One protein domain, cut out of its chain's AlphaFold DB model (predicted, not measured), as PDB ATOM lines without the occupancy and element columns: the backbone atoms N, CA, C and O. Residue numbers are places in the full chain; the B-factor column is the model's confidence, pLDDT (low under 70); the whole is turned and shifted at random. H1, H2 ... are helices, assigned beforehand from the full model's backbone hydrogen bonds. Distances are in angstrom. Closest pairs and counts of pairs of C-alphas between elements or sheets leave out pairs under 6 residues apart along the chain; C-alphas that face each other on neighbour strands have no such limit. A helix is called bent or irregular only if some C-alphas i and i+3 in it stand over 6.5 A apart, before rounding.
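This is residues 275 to 439 of the 439 residues of an uncharacterized protein of Phormidium sp. GEM2.Bin31 (UniProt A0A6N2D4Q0). A smaller lobe of three helices, H1 to H3, joins a larger lobe, H4 to H9, gathered round H7; H3 meets H4 and H1 meets the arm H6b at the join. Residues 300 to 305 of H2 stick out from the smaller lobe. The printed part has 165 residues with nine named helices, H1 to H9 in order, and no named strand: all helix. It is compact, with a radius of gyration of the C-alphas of 16.8 A, and spans 56 by 38 by 23 A.

H1, residues 275 to 284, begins with C-alpha 275 at (141.432, 177.081, 126.334). H2, 288 to 305, is irregular, with C-alphas 301 and 304 9.2 A apart. H3, 308 to 329, is 30.8 A long; H4 is 335 to 345 and H5 348 to 357. H6, 360 to 387, assigned as one helix by its hydrogen bonds, is bent, with C-alphas 372 and 375 8.3 A apart; its arms H6a, 360 to 372, and H6b, 375 to 387, stand about perpendicular at 83 degrees. H7 is 392 to 406, H8 408 to 416, and H9, 423 to 438, ends with C-alpha 438 at (175.419, 196.382, 141.034).

H1 and H2 form a hairpin; their closest C-alphas, Ala 279 and Ala 291, are 4.4 A apart. H1 touches H6b, opposite ways at a shallow tilt of 7 degrees, the closest C-alphas being Leu 282 and Ala 383, 5.8 A. H3 and H4 form a hairpin, closest at C-alphas Ala 328 and Thr 341, 4.7 A. The hub H7 touches H5, both arms of H6, H8 and H9. Every O i to N i+4 pair is within hydrogen-bond range but in H2, 12 of 14.

The farthest C-alphas, Ser 304 and Thr 438, are 56.6 A apart. The printed part has no cut and no long link. Mean pLDDT of the printed part is 94.6; residue 439 is under 70.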
ATOM      1  N   THR A 275     140.362 176.665 127.256       96.81
ATOM      2  CA  THR A 275     141.432 177.081 126.334       96.81
ATOM      3  C   THR A 275     141.092 178.406 125.655       96.81
ATOM      4  O   THR A 275     141.923 179.308 125.615       96.81
ATOM      5  N   TYR A 276     139.845 178.560 125.202       98.06
ATOM      6  CA  TYR A 276     139.362 179.802 124.596       98.06
ATOM      7  C   TYR A 276     139.382 180.967 125.595       98.06
ATOM      8  O   TYR A 276     139.937 182.026 125.322       98.06
ATOM      9  N   GLN A 277     138.843 180.751 126.797       98.06
ATOM     10  CA  GLN A 277     138.829 181.748 127.873       98.06
ATOM     11  C   GLN A 277     140.247 182.151 128.311       98.06
ATOM     12  O   GLN A 277     140.488 183.326 128.586       98.06
ATOM     13  N   ASN A 278     141.187 181.202 128.348       98.06
ATOM     14  CA  ASN A 278     142.597 181.467 128.630       98.06
ATOM     15  C   ASN A 278     143.240 182.329 127.535       98.06
ATOM     16  O   ASN A 278     143.931 183.289 127.862       98.06
ATOM     17  N   ALA A 279     142.974 182.053 126.255       98.50
ATOM     18  CA  ALA A 279     143.467 182.896 125.166       98.50
ATOM     19  C   ALA A 279     142.909 184.326 125.258       98.50
ATOM     20  O   ALA A 279     143.657 185.295 125.162       98.50
ATOM     21  N   LEU A 280     141.614 184.484 125.560       98.44
ATOM     22  CA  LEU A 280     141.027 185.807 125.799       98.44
ATOM     23  C   LEU A 280     141.601 186.502 127.046       98.44
ATOM     24  O   LEU A 280     141.670 187.730 127.096       98.44
ATOM     25  N   LEU A 281     142.002 185.752 128.076       98.12
ATOM     26  CA  LEU A 281     142.701 186.307 129.237       98.12
ATOM     27  C   LEU A 281     144.084 186.852 128.853       98.12
ATOM     28  O   LEU A 281     144.424 187.949 129.293       98.12
ATOM     29  N   LEU A 282     144.847 186.122 128.036       98.56
ATOM     30  CA  LEU A 282     146.142 186.575 127.520       98.56
ATOM     31  C   LEU A 282     145.978 187.837 126.664       98.56
ATOM     32  O   LEU A 282     146.590 188.861 126.963       98.56
ATOM     33  N   ALA A 283     145.062 187.807 125.693       98.12
ATOM     34  CA  ALA A 283     144.771 188.930 124.805       98.12
ATOM     35  C   ALA A 283     144.343 190.199 125.562       98.12
ATOM     36  O   ALA A 283     144.857 191.281 125.312       98.12
ATOM     37  N   ARG A 284     143.455 190.094 126.563       96.88
ATOM     38  CA  ARG A 284     143.039 191.254 127.384       96.88
ATOM     39  C   ARG A 284     144.147 191.840 128.256       96.88
ATOM     40  O   ARG A 284     143.999 192.953 128.763       96.88
ATOM     41  N   ASN A 285     145.218 191.086 128.476       96.56
ATOM     42  CA  ASN A 285     146.430 191.590 129.105       96.56
ATOM     43  C   ASN A 285     147.517 191.905 128.072       96.56
ATOM     44  O   ASN A 285     148.629 192.200 128.469       96.56
ATOM     45  N   GLY A 286     147.181 191.896 126.779       95.62
ATOM     46  CA  GLY A 286     148.011 192.339 125.670       95.62
ATOM     47  C   GLY A 286     148.968 191.294 125.099       95.62
ATOM     48  O   GLY A 286     149.734 191.619 124.198       95.62
ATOM     49  N   LEU A 287     148.945 190.049 125.582       97.81
ATOM     50  CA  LEU A 287     149.737 188.953 125.011       97.81
ATOM     51  C   LEU A 287     149.058 188.422 123.745       97.81
ATOM     52  O   LEU A 287     148.500 187.324 123.727       97.81
ATOM     53  N   TRP A 288     149.047 189.270 122.718       97.94
ATOM     54  CA  TRP A 288     148.281 189.091 121.491       97.94
ATOM     55  C   TRP A 288     148.765 187.891 120.681       97.94
ATOM     56  O   TRP A 288     147.953 187.024 120.374       97.94
ATOM     57  N   SER A 289     150.069 187.786 120.421       98.00
ATOM     58  CA  SER A 289     150.659 186.711 119.609       98.00
ATOM     59  C   SER A 289     150.493 185.327 120.245       98.00
ATOM     60  O   SER A 289     150.107 184.365 119.576       98.00
ATOM     61  N   GLU A 290     150.666 185.222 121.566       97.75
ATOM     62  CA  GLU A 290     150.422 183.971 122.297       97.75
ATOM     63  C   GLU A 290     148.934 183.577 122.254       97.75
ATOM     64  O   GLU A 290     148.581 182.423 121.991       97.75
ATOM     65  N   ALA A 291     148.033 184.544 122.469       98.56
ATOM     66  CA  ALA A 291     146.594 184.315 122.382       98.56
ATOM     67  C   ALA A 291     146.159 183.899 120.969       98.56
ATOM     68  O   ALA A 291     145.348 182.983 120.818       98.56
ATOM     69  N   GLU A 292     146.704 184.551 119.941       98.50
ATOM     70  CA  GLU A 292     146.453 184.246 118.537       98.50
ATOM     71  C   GLU A 292     146.847 182.802 118.218       98.50
ATOM     72  O   GLU A 292     146.034 182.049 117.676       98.50
ATOM     73  N   SER A 293     148.060 182.398 118.606       98.00
ATOM     74  CA  SER A 293     148.576 181.041 118.413       98.00
ATOM     75  C   SER A 293     147.621 179.992 118.994       98.00
ATOM     76  O   SER A 293     147.168 179.089 118.280       98.00
ATOM     77  N   ILE A 294     147.198 180.173 120.252       98.19
ATOM     78  CA  ILE A 294     146.254 179.269 120.928       98.19
ATOM     79  C   ILE A 294     144.913 179.202 120.183       98.19
ATOM     80  O   ILE A 294     144.366 178.113 119.979       98.19
ATOM     81  N   LEU A 295     144.361 180.347 119.771       98.31
ATOM     82  CA  LEU A 295     143.079 180.387 119.066       98.31
ATOM     83  C   LEU A 295     143.159 179.774 117.666       98.31
ATOM     84  O   LEU A 295     142.211 179.105 117.252       98.31
ATOM     85  N   ARG A 296     144.275 179.941 116.947       97.75
ATOM     86  CA  ARG A 296     144.492 179.304 115.640       97.75
ATOM     87  C   ARG A 296     144.537 177.782 115.762       97.75
ATOM     88  O   ARG A 296     143.869 177.108 114.977       97.75
ATOM     89  N   SER A 297     145.241 177.239 116.758       97.38
ATOM     90  CA  SER A 297     145.230 175.796 117.043       97.38
ATOM     91  C   SER A 297     143.828 175.304 117.402       97.38
ATOM     92  O   SER A 297     143.331 174.345 116.812       97.38
ATOM     93  N   LEU A 298     143.130 176.016 118.290       96.88
ATOM     94  CA  LEU A 298     141.774 175.651 118.695       96.88
ATOM     95  C   LEU A 298     140.775 175.705 117.526       96.88
ATOM     96  O   LEU A 298     139.891 174.855 117.434       96.88
ATOM     97  N   LYS A 299     140.913 176.664 116.605       96.81
ATOM     98  CA  LYS A 299     140.105 176.736 115.379       96.81
ATOM     99  C   LYS A 299     140.281 175.486 114.515       96.81
ATOM    100  O   LYS A 299     139.288 174.944 114.030       96.81
ATOM    101  N   GLN A 300     141.517 175.008 114.351       95.25
ATOM    102  CA  GLN A 300     141.806 173.780 113.599       95.25
ATOM    103  C   GLN A 300     141.161 172.550 114.252       95.25
ATOM    104  O   GLN A 300     140.575 171.729 113.551       95.25
ATOM    105  N   GLU A 301     141.203 172.453 115.583       93.81
ATOM    106  CA  GLU A 301     140.569 171.362 116.338       93.81
ATOM    107  C   GLU A 301     139.037 171.388 116.253       93.81
ATOM    108  O   GLU A 301     138.390 170.343 116.166       93.81
ATOM    109  N   ARG A 302     138.436 172.584 116.294       92.62
ATOM    110  CA  ARG A 302     136.977 172.768 116.323       92.62
ATOM    111  C   ARG A 302     136.316 172.629 114.957       92.62
ATOM    112  O   ARG A 302     135.143 172.253 114.906       92.62
ATOM    113  N   GLY A 303     137.026 172.936 113.871       90.94
ATOM    114  CA  GLY A 303     136.502 172.847 112.509       90.94
ATOM    115  C   GLY A 303     135.153 173.563 112.365       90.94
ATOM    116  O   GLY A 303     135.060 174.774 112.542       90.94
ATOM    117  N   SER A 304     134.087 172.807 112.091       88.62
ATOM    118  CA  SER A 304     132.729 173.340 111.894       88.62
ATOM    119  C   SER A 304     132.061 173.918 113.149       88.62
ATOM    120  O   SER A 304     131.038 174.583 113.026       88.62
ATOM    121  N   GLN A 305     132.606 173.683 114.348       91.31
ATOM    122  CA  GLN A 305     132.108 174.294 115.589       91.31
ATOM    123  C   GLN A 305     132.613 175.731 115.799       91.31
ATOM    124  O   GLN A 305     132.237 176.373 116.779       91.31
ATOM    125  N   TRP A 306     133.487 176.228 114.922       95.38
ATOM    126  CA  TRP A 306     133.993 177.592 114.980       95.38
ATOM    127  C   TRP A 306     132.930 178.587 114.496       95.38
ATOM    128  O   TRP A 306     132.494 178.526 113.347       95.38
ATOM    129  N   THR A 307     132.492 179.484 115.377       93.62
ATOM    130  CA  THR A 307     131.428 180.457 115.088       93.62
ATOM    131  C   THR A 307     131.970 181.728 114.433       93.62
ATOM    132  O   THR A 307     133.166 182.018 114.499       93.62
ATOM    133  N   SER A 308     131.081 182.523 113.832       91.19
ATOM    134  CA  SER A 308     131.398 183.866 113.326       91.19
ATOM    135  C   SER A 308     131.914 184.790 114.427       91.19
ATOM    136  O   SER A 308     132.884 185.509 114.229       91.19
ATOM    137  N   GLU A 309     131.324 184.728 115.617       91.88
ATOM    138  CA  GLU A 309     131.750 185.520 116.770       91.88
ATOM    139  C   GLU A 309     133.155 185.115 117.225       91.88
ATOM    140  O   GLU A 309     133.975 185.978 117.541       91.88
ATOM    141  N   ALA A 310     133.455 183.809 117.216       95.50
ATOM    142  CA  ALA A 310     134.788 183.318 117.539       95.50
ATOM    143  C   ALA A 310     135.819 183.771 116.502       95.50
ATOM    144  O   ALA A 310     136.947 184.100 116.870       95.50
ATOM    145  N   GLN A 311     135.415 183.826 115.229       94.56
ATOM    146  CA  GLN A 311     136.224 184.352 114.140       94.56
ATOM    147  C   GLN A 311     136.529 185.840 114.341       94.56
ATOM    148  O   GLN A 311     137.700 186.190 114.394       94.56
ATOM    149  N   SER A 312     135.522 186.678 114.600       93.31
ATOM    150  CA  SER A 312     135.729 188.107 114.871       93.31
ATOM    151  C   SER A 312     136.668 188.355 116.063       93.31
ATOM    152  O   SER A 312     137.516 189.244 116.012       93.31
ATOM    153  N   GLN A 313     136.557 187.566 117.143       95.81
ATOM    154  CA  GLN A 313     137.476 187.664 118.287       95.81
ATOM    155  C   GLN A 313     138.910 187.259 117.921       95.81
ATOM    156  O   GLN A 313     139.846 187.945 118.331       95.81
ATOM    157  N   LEU A 314     139.088 186.191 117.135       96.69
ATOM    158  CA  LEU A 314     140.401 185.805 116.608       96.69
ATOM    159  C   LEU A 314     140.983 186.894 115.702       96.69
ATOM    160  O   LEU A 314     142.152 187.210 115.860       96.69
ATOM    161  N   ASP A 315     140.198 187.493 114.812       94.94
ATOM    162  CA  ASP A 315     140.693 188.502 113.866       94.94
ATOM    163  C   ASP A 315     141.141 189.778 114.579       94.94
ATOM    164  O   ASP A 315     142.218 190.297 114.299       94.94
ATOM    165  N   LYS A 316     140.395 190.224 115.598       95.19
ATOM    166  CA  LYS A 316     140.845 191.319 116.469       95.19
ATOM    167  C   LYS A 316     142.175 190.998 117.153       95.19
ATOM    168  O   LYS A 316     143.030 191.876 117.260       95.19
ATOM    169  N   ILE A 317     142.328 189.776 117.662       97.25
ATOM    170  CA  ILE A 317     143.554 189.342 118.344       97.25
ATOM    171  C   ILE A 317     144.715 189.255 117.350       97.25
ATOM    172  O   ILE A 317     145.790 189.759 117.653       97.25
ATOM    173  N   ALA A 318     144.482 188.690 116.165       95.88
ATOM    174  CA  ALA A 318     145.463 188.579 115.093       95.88
ATOM    175  C   ALA A 318     145.935 189.954 114.604       95.88
ATOM    176  O   ALA A 318     147.130 190.159 114.439       95.88
ATOM    177  N   PHE A 319     145.025 190.920 114.461       93.75
ATOM    178  CA  PHE A 319     145.381 192.288 114.089       93.75
ATOM    179  C   PHE A 319     146.343 192.932 115.098       93.75
ATOM    180  O   PHE A 319     147.363 193.504 114.723       93.75
ATOM    181  N   HIS A 320     146.066 192.795 116.398       95.94
ATOM    182  CA  HIS A 320     146.984 193.312 117.414       95.94
ATOM    183  C   HIS A 320     148.307 192.532 117.432       95.94
ATOM    184  O   HIS A 320     149.355 193.151 117.599       95.94
ATOM    185  N   ALA A 321     148.262 191.207 117.248       97.44
ATOM    186  CA  ALA A 321     149.438 190.340 117.181       97.44
ATOM    187  C   ALA A 321     150.369 190.723 116.023       97.44
ATOM    188  O   ALA A 321     151.576 190.829 116.214       97.44
ATOM    189  N   GLU A 322     149.817 191.017 114.845       96.06
ATOM    190  CA  GLU A 322     150.585 191.492 113.694       96.06
ATOM    191  C   GLU A 322     151.343 192.783 114.022       96.06
ATOM    192  O   GLU A 322     152.536 192.889 113.737       96.06
ATOM    193  N   ILE A 323     150.687 193.732 114.696       95.50
ATOM    194  CA  ILE A 323     151.304 195.002 115.090       95.50
ATOM    195  C   ILE A 323     152.423 194.784 116.110       95.50
ATOM    196  O   ILE A 323     153.529 195.285 115.899       95.50
ATOM    197  N   VAL A 324     152.174 194.050 117.204       96.81
ATOM    198  CA  VAL A 324     153.215 193.837 118.229       96.81
ATOM    199  C   VAL A 324     154.374 192.990 117.710       96.81
ATOM    200  O   VAL A 324     155.524 193.279 118.031       96.81
ATOM    201  N   SER A 325     154.105 192.019 116.839       97.75
ATOM    202  CA  SER A 325     155.140 191.206 116.205       97.75
ATOM    203  C   SER A 325     155.986 192.041 115.239       97.75
ATOM    204  O   SER A 325     157.214 192.020 115.318       97.75
ATOM    205  N   ALA A 326     155.358 192.880 114.405       97.19
ATOM    206  CA  ALA A 326     156.072 193.805 113.526       97.19
ATOM    207  C   ALA A 326     156.906 194.830 114.314       97.19
ATOM    208  O   ALA A 326     158.024 195.164 113.918       97.19
ATOM    209  N   GLN A 327     156.394 195.310 115.453       96.38
ATOM    210  CA  GLN A 327     157.157 196.151 116.374       96.38
ATOM    211  C   GLN A 327     158.340 195.394 116.988       96.38
ATOM    212  O   GLN A 327     159.412 195.978 117.119       96.38
ATOM    213  N   ALA A 328     158.195 194.123 117.361       96.94
ATOM    214  CA  ALA A 328     159.297 193.314 117.884       96.94
ATOM    215  C   ALA A 328     160.382 193.045 116.821       96.94
ATOM    216  O   ALA A 328     161.569 193.111 117.132       96.94
ATOM    217  N   ASP A 329     159.986 192.836 115.563       96.69
ATOM    218  CA  ASP A 329     160.901 192.595 114.437       96.69
ATOM    219  C   ASP A 329     161.592 193.870 113.915       96.69
ATOM    220  O   ASP A 329     162.569 193.803 113.158       96.69
ATOM    221  N   ALA A 330     161.100 195.051 114.296       95.44
ATOM    222  CA  ALA A 330     161.646 196.317 113.834       95.44
ATOM    223  C   ALA A 330     163.079 196.567 114.342       95.44
ATOM    224  O   ALA A 330     163.481 196.209 115.451       95.44
ATOM    225  N   SER A 331     163.874 197.255 113.520       92.75
ATOM    226  CA  SER A 331     165.247 197.638 113.867       92.75
ATOM    227  C   SER A 331     165.270 198.883 114.759       92.75
ATOM    228  O   SER A 331     165.439 200.004 114.280       92.75
ATOM    229  N   TRP A 332     165.106 198.684 116.066       93.19
ATOM    230  CA  TRP A 332     165.166 199.761 117.057       93.19
ATOM    231  C   TRP A 332     166.593 200.238 117.329       93.19
ATOM    232  O   TRP A 332     167.502 199.439 117.553       93.19
ATOM    233  N   ALA A 333     166.770 201.560 117.374       88.00
ATOM    234  CA  ALA A 333     168.035 202.184 117.765       88.00
ATOM    235  C   ALA A 333     168.224 202.240 119.292       88.00
ATOM    236  O   ALA A 333     169.356 202.220 119.769       88.00
ATOM    237  N   SER A 334     167.131 202.318 120.061       93.88
ATOM    238  CA  SER A 334     167.166 202.318 121.527       93.88
ATOM    239  C   SER A 334     167.124 200.883 122.072       93.88
ATOM    240  O   SER A 334     166.182 200.150 121.746       93.88
ATOM    241  N   PRO A 335     168.072 200.484 122.946       95.06
ATOM    242  CA  PRO A 335     168.006 199.210 123.661       95.06
ATOM    243  C   PRO A 335     166.710 199.047 124.460       95.06
ATOM    244  O   PRO A 335     166.087 197.988 124.415       95.06
ATOM    245  N   SER A 336     166.250 200.111 125.121       95.38
ATOM    246  CA  SER A 336     164.989 200.111 125.870       95.38
ATOM    247  C   SER A 336     163.785 199.809 124.983       95.38
ATOM    248  O   SER A 336     162.971 198.958 125.330       95.38
ATOM    249  N   GLN A 337     163.692 200.434 123.806       95.06
ATOM    250  CA  GLN A 337     162.602 200.149 122.867       95.06
ATOM    251  C   GLN A 337     162.667 198.712 122.349       95.06
ATOM    252  O   GLN A 337     161.648 198.031 122.358       95.06
ATOM    253  N   LYS A 338     163.862 198.231 121.976       96.44
ATOM    254  CA  LYS A 338     164.052 196.857 121.497       96.44
ATOM    255  C   LYS A 338     163.620 195.816 122.527       96.44
ATOM    256  O   LYS A 338     162.964 194.838 122.182       96.44
ATOM    257  N   LEU A 339     163.997 196.011 123.792       97.06
ATOM    258  CA  LEU A 339     163.586 195.101 124.856       97.06
ATOM    259  C   LEU A 339     162.076 195.188 125.102       97.06
ATOM    260  O   LEU A 339     161.418 194.158 125.227       97.06
ATOM    261  N   LEU A 340     161.527 196.405 125.174       96.00
ATOM    262  CA  LEU A 340     160.112 196.607 125.461       96.00
ATOM    263  C   LEU A 340     159.226 195.963 124.393       96.00
ATOM    264  O   LEU A 340     158.302 195.245 124.755       96.00
ATOM    265  N   THR A 341     159.511 196.147 123.102       97.06
ATOM    266  CA  THR A 341     158.698 195.535 122.037       97.06
ATOM    267  C   THR A 341     158.735 194.010 122.082       97.06
ATOM    268  O   THR A 341     157.685 193.381 121.960       97.06
ATOM    269  N   ALA A 342     159.893 193.403 122.369       97.62
ATOM    270  CA  ALA A 342     159.992 191.957 122.576       97.62
ATOM    271  C   ALA A 342     159.139 191.477 123.770       97.62
ATOM    272  O   ALA A 342     158.471 190.448 123.682       97.62
ATOM    273  N   LEU A 343     159.110 192.228 124.878       97.50
ATOM    274  CA  LEU A 343     158.267 191.914 126.039       97.50
ATOM    275  C   LEU A 343     156.771 192.130 125.772       97.50
ATOM    276  O   LEU A 343     155.949 191.357 126.266       97.50
ATOM    277  N   LEU A 344     156.404 193.158 125.002       96.25
ATOM    278  CA  LEU A 344     155.016 193.426 124.616       96.25
ATOM    279  C   LEU A 344     154.449 192.303 123.744       96.25
ATOM    280  O   LEU A 344     153.310 191.891 123.969       96.25
ATOM    281  N   ASP A 345     155.260 191.770 122.828       97.69
ATOM    282  CA  ASP A 345     154.910 190.632 121.973       97.69
ATOM    283  C   ASP A 345     154.965 189.271 122.704       97.69
ATOM    284  O   ASP A 345     154.470 188.260 122.213       97.69
ATOM    285  N   GLY A 346     155.530 189.225 123.918       96.75
ATOM    286  CA  GLY A 346     155.671 187.991 124.698       96.75
ATOM    287  C   GLY A 346     156.847 187.108 124.265       96.75
ATOM    288  O   GLY A 346     156.882 185.920 124.583       96.75
ATOM    289  N   ARG A 347     157.850 187.670 123.578       97.56
ATOM    290  CA  ARG A 347     159.090 186.982 123.185       97.56
ATOM    291  C   ARG A 347     160.080 186.916 124.348       97.56
ATOM    292  O   ARG A 347     161.186 187.453 124.294       97.56
ATOM    293  N   TRP A 348     159.671 186.246 125.423       97.06
ATOM    294  CA  TRP A 348     160.374 186.220 126.711       97.06
ATOM    295  C   TRP A 348     161.849 185.811 126.595       97.06
ATOM    296  O   TRP A 348     162.722 186.503 127.121       97.06
ATOM    297  N   SER A 349     162.131 184.734 125.857       96.56
ATOM    298  CA  SER A 349     163.492 184.210 125.668       96.56
ATOM    299  C   SER A 349     164.375 185.127 124.819       96.56
ATOM    300  O   SER A 349     165.576 185.244 125.067       96.56
ATOM    301  N   GLU A 350     163.793 185.787 123.812       96.88
ATOM    302  CA  GLU A 350     164.511 186.754 122.975       96.88
ATOM    303  C   GLU A 350     164.880 187.988 123.801       96.88
ATOM    304  O   GLU A 350     166.045 188.388 123.832       96.88
ATOM    305  N   ALA A 351     163.907 188.531 124.538       97.12
ATOM    306  CA  ALA A 351     164.123 189.643 125.449       97.12
ATOM    307  C   ALA A 351     165.218 189.306 126.471       97.12
ATOM    308  O   ALA A 351     166.094 190.128 126.737       97.12
ATOM    309  N   ARG A 352     165.205 188.086 127.025       95.75
ATOM    310  CA  ARG A 352     166.209 187.630 127.993       95.75
ATOM    311  C   ARG A 352     167.604 187.578 127.373       95.75
ATOM    312  O   ARG A 352     168.537 188.166 127.912       95.75
ATOM    313  N   SER A 353     167.726 186.948 126.207       95.31
ATOM    314  CA  SER A 353     168.996 186.867 125.474       95.31
ATOM    315  C   SER A 353     169.554 188.259 125.163       95.31
ATOM    316  O   SER A 353     170.761 188.493 125.246       95.31
ATOM    317  N   PHE A 354     168.674 189.208 124.830       95.88
ATOM    318  CA  PHE A 354     169.058 190.593 124.599       95.88
ATOM    319  C   PHE A 354     169.514 191.294 125.885       95.88
ATOM    320  O   PHE A 354     170.583 191.902 125.869       95.88
ATOM    321  N   LEU A 355     168.777 191.153 126.994       95.44
ATOM    322  CA  LEU A 355     169.154 191.679 128.313       95.44
ATOM    323  C   LEU A 355     170.555 191.204 128.723       95.44
ATOM    324  O   LEU A 355     171.372 191.994 129.201       95.44
ATOM    325  N   ASP A 356     170.857 189.927 128.480       93.25
ATOM    326  CA  ASP A 356     172.150 189.347 128.824       93.25
ATOM    327  C   ASP A 356     173.305 190.018 128.069       93.25
ATOM    328  O   ASP A 356     174.363 190.247 128.664       93.25
ATOM    329  N   SER A 357     173.073 190.424 126.815       93.94
ATOM    330  CA  SER A 357     174.061 191.087 125.956       93.94
ATOM    331  C   SER A 357     174.388 192.544 126.317       93.94
ATOM    332  O   SER A 357     175.392 193.063 125.829       93.94
ATOM    333  N   LEU A 358     173.580 193.205 127.155       94.38
ATOM    334  CA  LEU A 358     173.700 194.648 127.395       94.38
ATOM    335  C   LEU A 358     174.942 195.021 128.215       94.38
ATOM    336  O   LEU A 358     175.262 194.381 129.226       94.38
ATOM    337  N   GLY A 359     175.588 196.127 127.836       91.38
ATOM    338  CA  GLY A 359     176.592 196.790 128.668       91.38
ATOM    339  C   GLY A 359     175.971 197.586 129.827       91.38
ATOM    340  O   GLY A 359     174.760 197.770 129.895       91.38
ATOM    341  N   GLY A 360     176.802 198.106 130.741       87.44
ATOM    342  CA  GLY A 360     176.326 198.782 131.965       87.44
ATOM    343  C   GLY A 360     175.432 200.008 131.717       87.44
ATOM    344  O   GLY A 360     174.362 200.122 132.308       87.44
ATOM    345  N   ASN A 361     175.816 200.898 130.792       88.00
ATOM    346  CA  ASN A 361     175.009 202.089 130.479       88.00
ATOM    347  C   ASN A 361     173.660 201.728 129.832       88.00
ATOM    348  O   ASN A 361     172.644 202.335 130.149       88.00
ATOM    349  N   GLU A 362     173.650 200.736 128.940       94.06
ATOM    350  CA  GLU A 362     172.432 200.269 128.261       94.06
ATOM    351  C   GLU A 362     171.500 199.545 129.239       94.06
ATOM    352  O   GLU A 362     170.287 199.725 129.186       94.06
ATOM    353  N   MET A 363     172.073 198.777 130.172       93.12
ATOM    354  CA  MET A 363     171.341 198.133 131.259       93.12
ATOM    355  C   MET A 363     170.627 199.169 132.134       93.12
ATOM    356  O   MET A 363     169.450 198.999 132.429       93.12
ATOM    357  N   SER A 364     171.297 200.261 132.520       91.94
ATOM    358  CA  SER A 364     170.670 201.312 133.334       91.94
ATOM    359  C   SER A 364     169.484 201.980 132.628       91.94
ATOM    360  O   SER A 364     168.470 202.236 133.279       91.94
ATOM    361  N   ASP A 365     169.589 202.243 131.321       92.81
ATOM    362  CA  ASP A 365     168.490 202.801 130.519       92.81
ATOM    363  C   ASP A 365     167.291 201.839 130.488       92.81
ATOM    364  O   ASP A 365     166.166 202.203 130.838       92.81
ATOM    365  N   VAL A 366     167.564 200.566 130.194       95.31
ATOM    366  CA  VAL A 366     166.566 199.493 130.182       95.31
ATOM    367  C   VAL A 366     165.869 199.344 131.534       95.31
ATOM    368  O   VAL A 366     164.644 199.255 131.584       95.31
ATOM    369  N   LEU A 367     166.614 199.342 132.640       94.38
ATOM    370  CA  LEU A 367     166.042 199.210 133.980       94.38
ATOM    371  C   LEU A 367     165.174 200.414 134.352       94.38
ATOM    372  O   LEU A 367     164.138 200.239 134.997       94.38
ATOM    373  N   SER A 368     165.551 201.619 133.915       92.75
ATOM    374  CA  SER A 368     164.722 202.814 134.080       92.75
ATOM    375  C   SER A 368     163.393 202.671 133.332       92.75
ATOM    376  O   SER A 368     162.339 202.936 133.912       92.75
ATOM    377  N   MET A 369     163.423 202.196 132.081       93.69
ATOM    378  CA  MET A 369     162.213 201.932 131.291       93.69
ATOM    379  C   MET A 369     161.326 200.857 131.940       93.69
ATOM    380  O   MET A 369     160.132 201.079 132.152       93.69
ATOM    381  N   LEU A 370     161.904 199.722 132.347       94.56
ATOM    382  CA  LEU A 370     161.156 198.651 133.014       94.56
ATOM    383  C   LEU A 370     160.511 199.139 134.320       94.56
ATOM    384  O   LEU A 370     159.382 198.760 134.628       94.56
ATOM    385  N   SER A 371     161.201 200.015 135.058       92.25
ATOM    386  CA  SER A 371     160.697 200.613 136.301       92.25
ATOM    387  C   SER A 371     159.500 201.542 136.069       92.25
ATOM    388  O   SER A 371     158.608 201.612 136.915       92.25
ATOM    389  N   SER A 372     159.433 202.242 134.928       89.31
ATOM    390  CA  SER A 372     158.268 203.073 134.591       89.31
ATOM    391  C   SER A 372     157.029 202.261 134.195       89.31
ATOM    392  O   SER A 372     155.906 202.695 134.476       89.31
ATOM    393  N   ASP A 373     157.215 201.064 133.628       88.44
ATOM    394  CA  ASP A 373     156.140 200.234 133.060       88.44
ATOM    395  C   ASP A 373     155.783 198.981 133.882       88.44
ATOM    396  O   ASP A 373     154.982 198.149 133.436       88.44
ATOM    397  N   THR A 374     156.291 198.857 135.115       90.75
ATOM    398  CA  THR A 374     156.132 197.653 135.959       90.75
ATOM    399  C   THR A 374     154.699 197.136 136.035       90.75
ATOM    400  O   THR A 374     154.467 195.941 135.889       90.75
ATOM    401  N   HIS A 375     153.708 198.016 136.206       89.38
ATOM    402  CA  HIS A 375     152.305 197.610 136.327       89.38
ATOM    403  C   HIS A 375     151.753 196.956 135.049       89.38
ATOM    404  O   HIS A 375     151.007 195.979 135.123       89.38
ATOM    405  N   ARG A 376     152.110 197.489 133.874       90.12
ATOM    406  CA  ARG A 376     151.655 196.969 132.576       90.12
ATOM    407  C   ARG A 376     152.329 195.637 132.266       90.12
ATOM    408  O   ARG A 376     151.645 194.674 131.925       90.12
ATOM    409  N   LEU A 377     153.645 195.568 132.468       94.81
ATOM    410  CA  LEU A 377     154.423 194.346 132.271       94.81
ATOM    411  C   LEU A 377     154.005 193.246 133.251       94.81
ATOM    412  O   LEU A 377     153.809 192.104 132.845       94.81
ATOM    413  N   TRP A 378     153.769 193.588 134.521       95.56
ATOM    414  CA  TRP A 378     153.317 192.629 135.527       95.56
ATOM    415  C   TRP A 378     152.003 191.954 135.128       95.56
ATOM    416  O   TRP A 378     151.906 190.733 135.187       95.56
ATOM    417  N   ARG A 379     151.008 192.718 134.654       94.88
ATOM    418  CA  ARG A 379     149.716 192.157 134.220       94.88
ATOM    419  C   ARG A 379     149.853 191.133 133.089       94.88
ATOM    420  O   ARG A 379     149.134 190.134 133.091       94.88
ATOM    421  N   ARG A 380     150.762 191.373 132.137       96.44
ATOM    422  CA  ARG A 380     151.096 190.425 131.059       96.44
ATOM    423  C   ARG A 380     151.697 189.155 131.635       96.44
ATOM    424  O   ARG A 380     151.187 188.063 131.404       96.44
ATOM    425  N   ILE A 381     152.755 189.316 132.424       97.25
ATOM    426  CA  ILE A 381     153.525 188.206 132.980       97.25
ATOM    427  C   ILE A 381     152.656 187.338 133.897       97.25
ATOM    428  O   ILE A 381     152.648 186.116 133.769       97.25
ATOM    429  N   GLU A 382     151.856 187.951 134.768       96.50
ATOM    430  CA  GLU A 382     150.927 187.244 135.648       96.50
ATOM    431  C   GLU A 382     149.886 186.444 134.849       96.50
ATOM    432  O   GLU A 382     149.609 185.287 135.173       96.50
ATOM    433  N   ALA A 383     149.339 187.017 133.769       97.75
ATOM    434  CA  ALA A 383     148.428 186.295 132.885       97.75
ATOM    435  C   ALA A 383     149.119 185.096 132.214       97.75
ATOM    436  O   ALA A 383     148.533 184.012 132.161       97.75
ATOM    437  N   MET A 384     150.366 185.265 131.764       97.69
ATOM    438  CA  MET A 384     151.166 184.199 131.158       97.69
ATOM    439  C   MET A 384     151.422 183.055 132.140       97.69
ATOM    440  O   MET A 384     151.103 181.910 131.829       97.69
ATOM    441  N   VAL A 385     151.917 183.354 133.345       96.69
ATOM    442  CA  VAL A 385     152.201 182.348 134.385       96.69
ATOM    443  C   VAL A 385     150.918 181.650 134.840       96.69
ATOM    444  O   VAL A 385     150.903 180.441 135.048       96.69
ATOM    445  N   ARG A 386     149.794 182.370 134.926       95.94
ATOM    446  CA  ARG A 386     148.500 181.767 135.271       95.94
ATOM    447  C   ARG A 386     147.988 180.798 134.202       95.94
ATOM    448  O   ARG A 386     147.364 179.793 134.543       95.94
ATOM    449  N   VAL A 387     148.171 181.122 132.922       96.81
ATOM    450  CA  VAL A 387     147.697 180.291 131.803       96.81
ATOM    451  C   VAL A 387     148.650 179.131 131.522       96.81
ATOM    452  O   VAL A 387     148.186 178.022 131.260       96.81
ATOM    453  N   ASN A 388     149.956 179.370 131.622       95.88
ATOM    454  CA  ASN A 388     151.007 178.378 131.453       95.88
ATOM    455  C   ASN A 388     151.989 178.438 132.640       95.88
ATOM    456  O   ASN A 388     153.035 179.093 132.556       95.88
ATOM    457  N   PRO A 389     151.689 177.730 133.742       95.06
ATOM    458  CA  PRO A 389     152.501 177.772 134.952       95.06
ATOM    459  C   PRO A 389     153.833 177.038 134.814       95.06
ATOM    460  O   PRO A 389     154.554 176.964 135.794       95.06
ATOM    461  N   THR A 390     154.184 176.480 133.652       95.69
ATOM    462  CA  THR A 390     155.506 175.880 133.413       95.69
ATOM    463  C   THR A 390     156.436 176.799 132.616       95.69
ATOM    464  O   THR A 390     157.598 176.447 132.403       95.69
ATOM    465  N   ASN A 391     155.963 177.982 132.204       95.75
ATOM    466  CA  ASN A 391     156.751 178.952 131.446       95.75
ATOM    467  C   ASN A 391     157.815 179.628 132.336       95.75
ATOM    468  O   ASN A 391     157.556 180.652 132.971       95.75
ATOM    469  N   GLN A 392     159.018 179.047 132.362       95.81
ATOM    470  CA  GLN A 392     160.148 179.525 133.173       95.81
ATOM    471  C   GLN A 392     160.617 180.926 132.768       95.81
ATOM    472  O   GLN A 392     161.004 181.717 133.619       95.81
ATOM    473  N   GLU A 393     160.542 181.258 131.481       96.12
ATOM    474  CA  GLU A 393     160.979 182.553 130.956       96.12
ATOM    475  C   GLU A 393     160.046 183.682 131.410       96.12
ATOM    476  O   GLU A 393     160.501 184.742 131.837       96.12
ATOM    477  N   ALA A 394     158.735 183.433 131.427       96.56
ATOM    478  CA  ALA A 394     157.782 184.364 132.022       96.56
ATOM    479  C   ALA A 394     158.022 184.529 133.535       96.56
ATOM    480  O   ALA A 394     157.974 185.649 134.041       96.56
ATOM    481  N   MET A 395     158.333 183.446 134.260       96.62
ATOM    482  CA  MET A 395     158.687 183.523 135.686       96.62
ATOM    483  C   MET A 395     159.974 184.322 135.933       96.62
ATOM    484  O   MET A 395     160.021 185.123 136.862       96.62
ATOM    485  N   PHE A 396     160.994 184.154 135.089       96.62
ATOM    486  CA  PHE A 396     162.229 184.937 135.145       96.62
ATOM    487  C   PHE A 396     161.942 186.440 135.008       96.62
ATOM    488  O   PHE A 396     162.361 187.244 135.843       96.62
ATOM    489  N   TRP A 397     161.135 186.828 134.017       97.44
ATOM    490  CA  TRP A 397     160.721 188.222 133.844       97.44
ATOM    491  C   TRP A 397     159.851 188.741 134.990       97.44
ATOM    492  O   TRP A 397     159.965 189.912 135.366       97.44
ATOM    493  N   ALA A 398     159.026 187.881 135.592       96.44
ATOM    494  CA  ALA A 398     158.240 188.226 136.771       96.44
ATOM    495  C   ALA A 398     159.141 188.660 137.932       96.44
ATOM    496  O   ALA A 398     158.836 189.652 138.594       96.44
ATOM    497  N   VAL A 399     160.264 187.966 138.146       96.81
ATOM    498  CA  VAL A 399     161.245 188.325 139.178       96.81
ATOM    499  C   VAL A 399     161.832 189.705 138.920       96.81
ATOM    500  O   VAL A 399     161.833 190.536 139.828       96.81
ATOM    501  N   ILE A 400     162.284 189.981 137.694       96.56
ATOM    502  CA  ILE A 400     162.873 191.281 137.344       96.56
ATOM    503  C   ILE A 400     161.858 192.399 137.594       96.56
ATOM    504  O   ILE A 400     162.121 193.294 138.398       96.56
ATOM    505  N   VAL A 401     160.673 192.321 136.983       96.56
ATOM    506  CA  VAL A 401     159.640 193.367 137.091       96.56
ATOM    507  C   VAL A 401     159.184 193.561 138.537       96.56
ATOM    508  O   VAL A 401     159.064 194.693 139.007       96.56
ATOM    509  N   ARG A 402     158.973 192.468 139.278       95.69
ATOM    510  CA  ARG A 402     158.569 192.532 140.686       95.69
ATOM    511  C   ARG A 402     159.672 193.092 141.574       95.69
ATOM    512  O   ARG A 402     159.362 193.804 142.522       95.69
ATOM    513  N   SER A 403     160.943 192.827 141.269       96.25
ATOM    514  CA  SER A 403     162.061 193.384 142.035       96.25
ATOM    515  C   SER A 403     162.170 194.901 141.891       96.25
ATOM    516  O   SER A 403     162.492 195.573 142.869       96.25
ATOM    517  N   LEU A 404     161.830 195.438 140.716       94.75
ATOM    518  CA  LEU A 404     161.797 196.877 140.458       94.75
ATOM    519  C   LEU A 404     160.608 197.564 141.156       94.75
ATOM    520  O   LEU A 404     160.731 198.713 141.567       94.75
ATOM    521  N   ASP A 405     159.478 196.867 141.335       92.94
ATOM    522  CA  ASP A 405     158.281 197.409 142.011       92.94
ATOM    523  C   ASP A 405     158.315 197.247 143.545       92.94
ATOM    524  O   ASP A 405     157.903 198.135 144.289       92.94
ATOM    525  N   ARG A 406     158.783 196.091 144.032       93.44
ATOM    526  CA  ARG A 406     158.633 195.639 145.430       93.44
ATOM    527  C   ARG A 406     159.936 195.247 146.121       93.44
ATOM    528  O   ARG A 406     159.936 194.926 147.307       93.44
ATOM    529  N   GLY A 407     161.052 195.275 145.403       93.88
ATOM    530  CA  GLY A 407     162.349 194.840 145.905       93.88
ATOM    531  C   GLY A 407     162.607 193.341 145.731       93.88
ATOM    532  O   GLY A 407     161.713 192.522 145.516       93.88
ATOM    533  N   GLN A 408     163.884 192.975 145.831       94.88
ATOM    534  CA  GLN A 408     164.391 191.637 145.506       94.88
ATOM    535  C   GLN A 408     163.820 190.526 146.394       94.88
ATOM    536  O   GLN A 408     163.502 189.446 145.904       94.88
ATOM    537  N   ALA A 409     163.655 190.792 147.692       93.88
ATOM    538  CA  ALA A 409     163.154 189.800 148.640       93.88
ATOM    539  C   ALA A 409     161.715 189.365 148.314       93.88
ATOM    540  O   ALA A 409     161.411 188.171 148.325       93.88
ATOM    541  N   GLU A 410     160.837 190.315 147.971       94.88
ATOM    542  CA  GLU A 410     159.463 190.003 147.562       94.88
ATOM    543  C   GLU A 410     159.412 189.280 146.212       94.88
ATOM    544  O   GLU A 410     158.541 188.433 146.005       94.88
ATOM    545  N   ALA A 411     160.337 189.588 145.299       95.62
ATOM    546  CA  ALA A 411     160.434 188.916 144.008       95.62
ATOM    547  C   ALA A 411     160.836 187.439 144.152       95.62
ATOM    548  O   ALA A 411     160.172 186.567 143.595       95.62
ATOM    549  N   MET A 412     161.863 187.150 144.959       95.50
ATOM    550  CA  MET A 412     162.311 185.776 145.216       95.50
ATOM    551  C   MET A 412     161.294 184.968 146.021       95.50
ATOM    552  O   MET A 412     161.085 183.793 145.733       95.50
ATOM    553  N   THR A 413     160.617 185.598 146.988       95.31
ATOM    554  CA  THR A 413     159.531 184.945 147.737       95.31
ATOM    555  C   THR A 413     158.420 184.499 146.789       95.31
ATOM    556  O   THR A 413     158.014 183.344 146.821       95.31
ATOM    557  N   TRP A 414     157.988 185.383 145.886       95.50
ATOM    558  CA  TRP A 414     156.972 185.046 144.891       95.50
ATOM    559  C   TRP A 414     157.414 183.914 143.952       95.50
ATOM    560  O   TRP A 414     156.602 183.047 143.627       95.50
ATOM    561  N   LEU A 415     158.681 183.900 143.521       95.50
ATOM    562  CA  LEU A 415     159.197 182.846 142.644       95.50
ATOM    563  C   LEU A 415     159.204 181.485 143.355       95.50
ATOM    564  O   LEU A 415     158.791 180.489 142.770       95.50
ATOM    565  N   ALA A 416     159.618 181.451 144.624       93.12
ATOM    566  CA  ALA A 416     159.640 180.236 145.438       93.12
ATOM    567  C   ALA A 416     158.236 179.671 145.736       93.12
ATOM    568  O   ALA A 416     158.100 178.482 146.018       93.12
ATOM    569  N   GLU A 417     157.190 180.500 145.664       93.94
ATOM    570  CA  GLU A 417     155.790 180.076 145.801       93.94
ATOM    571  C   GLU A 417     155.227 179.416 144.526       93.94
ATOM    572  O   GLU A 417     154.143 178.830 144.573       93.94
ATOM    573  N   GLN A 418     155.926 179.485 143.385       94.06
ATOM    574  CA  GLN A 418     155.456 178.872 142.140       94.06
ATOM    575  C   GLN A 418     155.659 177.350 142.160       94.06
ATOM    576  O   GLN A 418     156.772 176.862 142.329       94.06
ATOM    577  N   GLU A 419     154.597 176.583 141.899       90.06
ATOM    578  CA  GLU A 419     154.633 175.110 141.985       90.06
ATOM    579  C   GLU A 419     155.594 174.436 140.988       90.06
ATOM    580  O   GLU A 419     156.057 173.328 141.239       90.06
ATOM    581  N   ASN A 420     155.885 175.081 139.852       91.44
ATOM    582  CA  ASN A 420     156.653 174.483 138.751       91.44
ATOM    583  C   ASN A 420     157.961 175.232 138.452       91.44
ATOM    584  O   ASN A 420     158.454 175.160 137.325       91.44
ATOM    585  N   VAL A 421     158.507 175.984 139.411       92.19
ATOM    586  CA  VAL A 421     159.810 176.637 139.224       92.19
ATOM    587  C   VAL A 421     160.938 175.602 139.222       92.19
ATOM    588  O   VAL A 421     160.970 174.699 140.057       92.19
ATOM    589  N   SER A 422     161.867 175.716 138.271       92.75
ATOM    590  CA  SER A 422     163.069 174.875 138.239       92.75
ATOM    591  C   SER A 422     164.195 175.448 139.111       92.75
ATOM    592  O   SER A 422     164.284 176.662 139.290       92.75
ATOM    593  N   GLU A 423     165.095 174.592 139.612       91.88
ATOM    594  CA  GLU A 423     166.301 175.039 140.335       91.88
ATOM    595  C   GLU A 423     167.152 175.987 139.480       91.88
ATOM    596  O   GLU A 423     167.603 177.020 139.962       91.88
ATOM    597  N   THR A 424     167.283 175.697 138.183       92.75
ATOM    598  CA  THR A 424     167.992 176.563 137.234       92.75
ATOM    599  C   THR A 424     167.364 177.955 137.161       92.75
ATOM    600  O   THR A 424     168.076 178.949 137.233       92.75
ATOM    601  N   THR A 425     166.035 178.046 137.105       91.31
ATOM    602  CA  THR A 425     165.325 179.336 137.081       91.31
ATOM    603  C   THR A 425     165.569 180.140 138.361       91.31
ATOM    604  O   THR A 425     165.706 181.359 138.296       91.31
ATOM    605  N   LEU A 426     165.634 179.476 139.523       92.44
ATOM    606  CA  LEU A 426     165.948 180.124 140.803       92.44
ATOM    607  C   LEU A 426     167.376 180.683 140.814       92.44
ATOM    608  O   LEU A 426     167.567 181.850 141.147       92.44
ATOM    609  N   GLU A 427     168.363 179.885 140.405       93.88
ATOM    610  CA  GLU A 427     169.766 180.318 140.344       93.88
ATOM    611  C   GLU A 427     169.958 181.491 139.370       93.88
ATOM    612  O   GLU A 427     170.638 182.471 139.678       93.88
ATOM    613  N   GLU A 428     169.331 181.420 138.197       93.75
ATOM    614  CA  GLU A 428     169.392 182.472 137.180       93.75
ATOM    615  C   GLU A 428     168.711 183.765 137.651       93.75
ATOM    616  O   GLU A 428     169.222 184.863 137.410       93.75
ATOM    617  N   ALA A 429     167.594 183.646 138.374       93.31
ATOM    618  CA  ALA A 429     166.912 184.770 139.003       93.31
ATOM    619  C   ALA A 429     167.805 185.471 140.047       93.31
ATOM    620  O   ALA A 429     167.925 186.697 140.041       93.31
ATOM    621  N   GLU A 430     168.495 184.726 140.910       93.88
ATOM    622  CA  GLU A 430     169.421 185.310 141.892       93.88
ATOM    623  C   GLU A 430     170.599 186.034 141.224       93.88
ATOM    624  O   GLU A 430     170.989 187.139 141.629       93.88
ATOM    625  N   GLN A 431     171.151 185.436 140.166       93.69
ATOM    626  CA  GLN A 431     172.253 186.023 139.407       93.69
ATOM    627  C   GLN A 431     171.841 187.332 138.733       93.69
ATOM    628  O   GLN A 431     172.557 188.333 138.859       93.69
ATOM    629  N   VAL A 432     170.684 187.365 138.059       93.31
ATOM    630  CA  VAL A 432     170.227 188.588 137.386       93.31
ATOM    631  C   VAL A 432     169.907 189.689 138.396       93.31
ATOM    632  O   VAL A 432     170.300 190.834 138.182       93.31
ATOM    633  N   LEU A 433     169.299 189.366 139.544       93.81
ATOM    634  CA  LEU A 433     169.034 190.351 140.596       93.81
ATOM    635  C   LEU A 433     170.325 190.939 141.179       93.81
ATOM    636  O   LEU A 433     170.398 192.142 141.435       93.81
ATOM    637  N   THR A 434     171.369 190.124 141.336       92.19
ATOM    638  CA  THR A 434     172.689 190.598 141.780       92.19
ATOM    639  C   THR A 434     173.326 191.524 140.741       92.19
ATOM    640  O   THR A 434     173.866 192.578 141.086       92.19
ATOM    641  N   ARG A 435     173.229 191.173 139.452       90.06
ATOM    642  CA  ARG A 435     173.701 192.024 138.348       90.06
ATOM    643  C   ARG A 435     172.950 193.355 138.307       90.06
ATOM    644  O   ARG A 435     173.574 194.393 138.115       90.06
ATOM    645  N   ILE A 436     171.636 193.339 138.511       88.50
ATOM    646  CA  ILE A 436     170.796 194.543 138.510       88.50
ATOM    647  C   ILE A 436     171.104 195.438 139.717       88.50
ATOM    648  O   ILE A 436     171.092 196.649 139.573       88.50
ATOM    649  N   ALA A 437     171.432 194.877 140.886       84.44
ATOM    650  CA  ALA A 437     171.778 195.664 142.079       84.44
ATOM    651  C   ALA A 437     173.142 196.369 142.013       84.44
ATOM    652  O   ALA A 437     173.420 197.247 142.829       84.44
ATOM    653  N   THR A 438     174.030 195.904 141.131       78.81
ATOM    654  CA  THR A 438     175.419 196.382 141.034       78.81
ATOM    655  C   THR A 438     175.659 197.351 139.878       78.81
ATOM    656  O   THR A 438     176.732 197.956 139.831       78.81
ATOM    657  N   ASN A 439     174.678 197.509 138.987       61.00
ATOM    658  CA  ASN A 439     174.609 198.589 138.000       61.00
ATOM    659  C   ASN A 439     173.744 199.724 138.547       61.00
ATOM    660  O   ASN A 439     174.039 200.883 138.183       61.00
TER     661      ASN A 439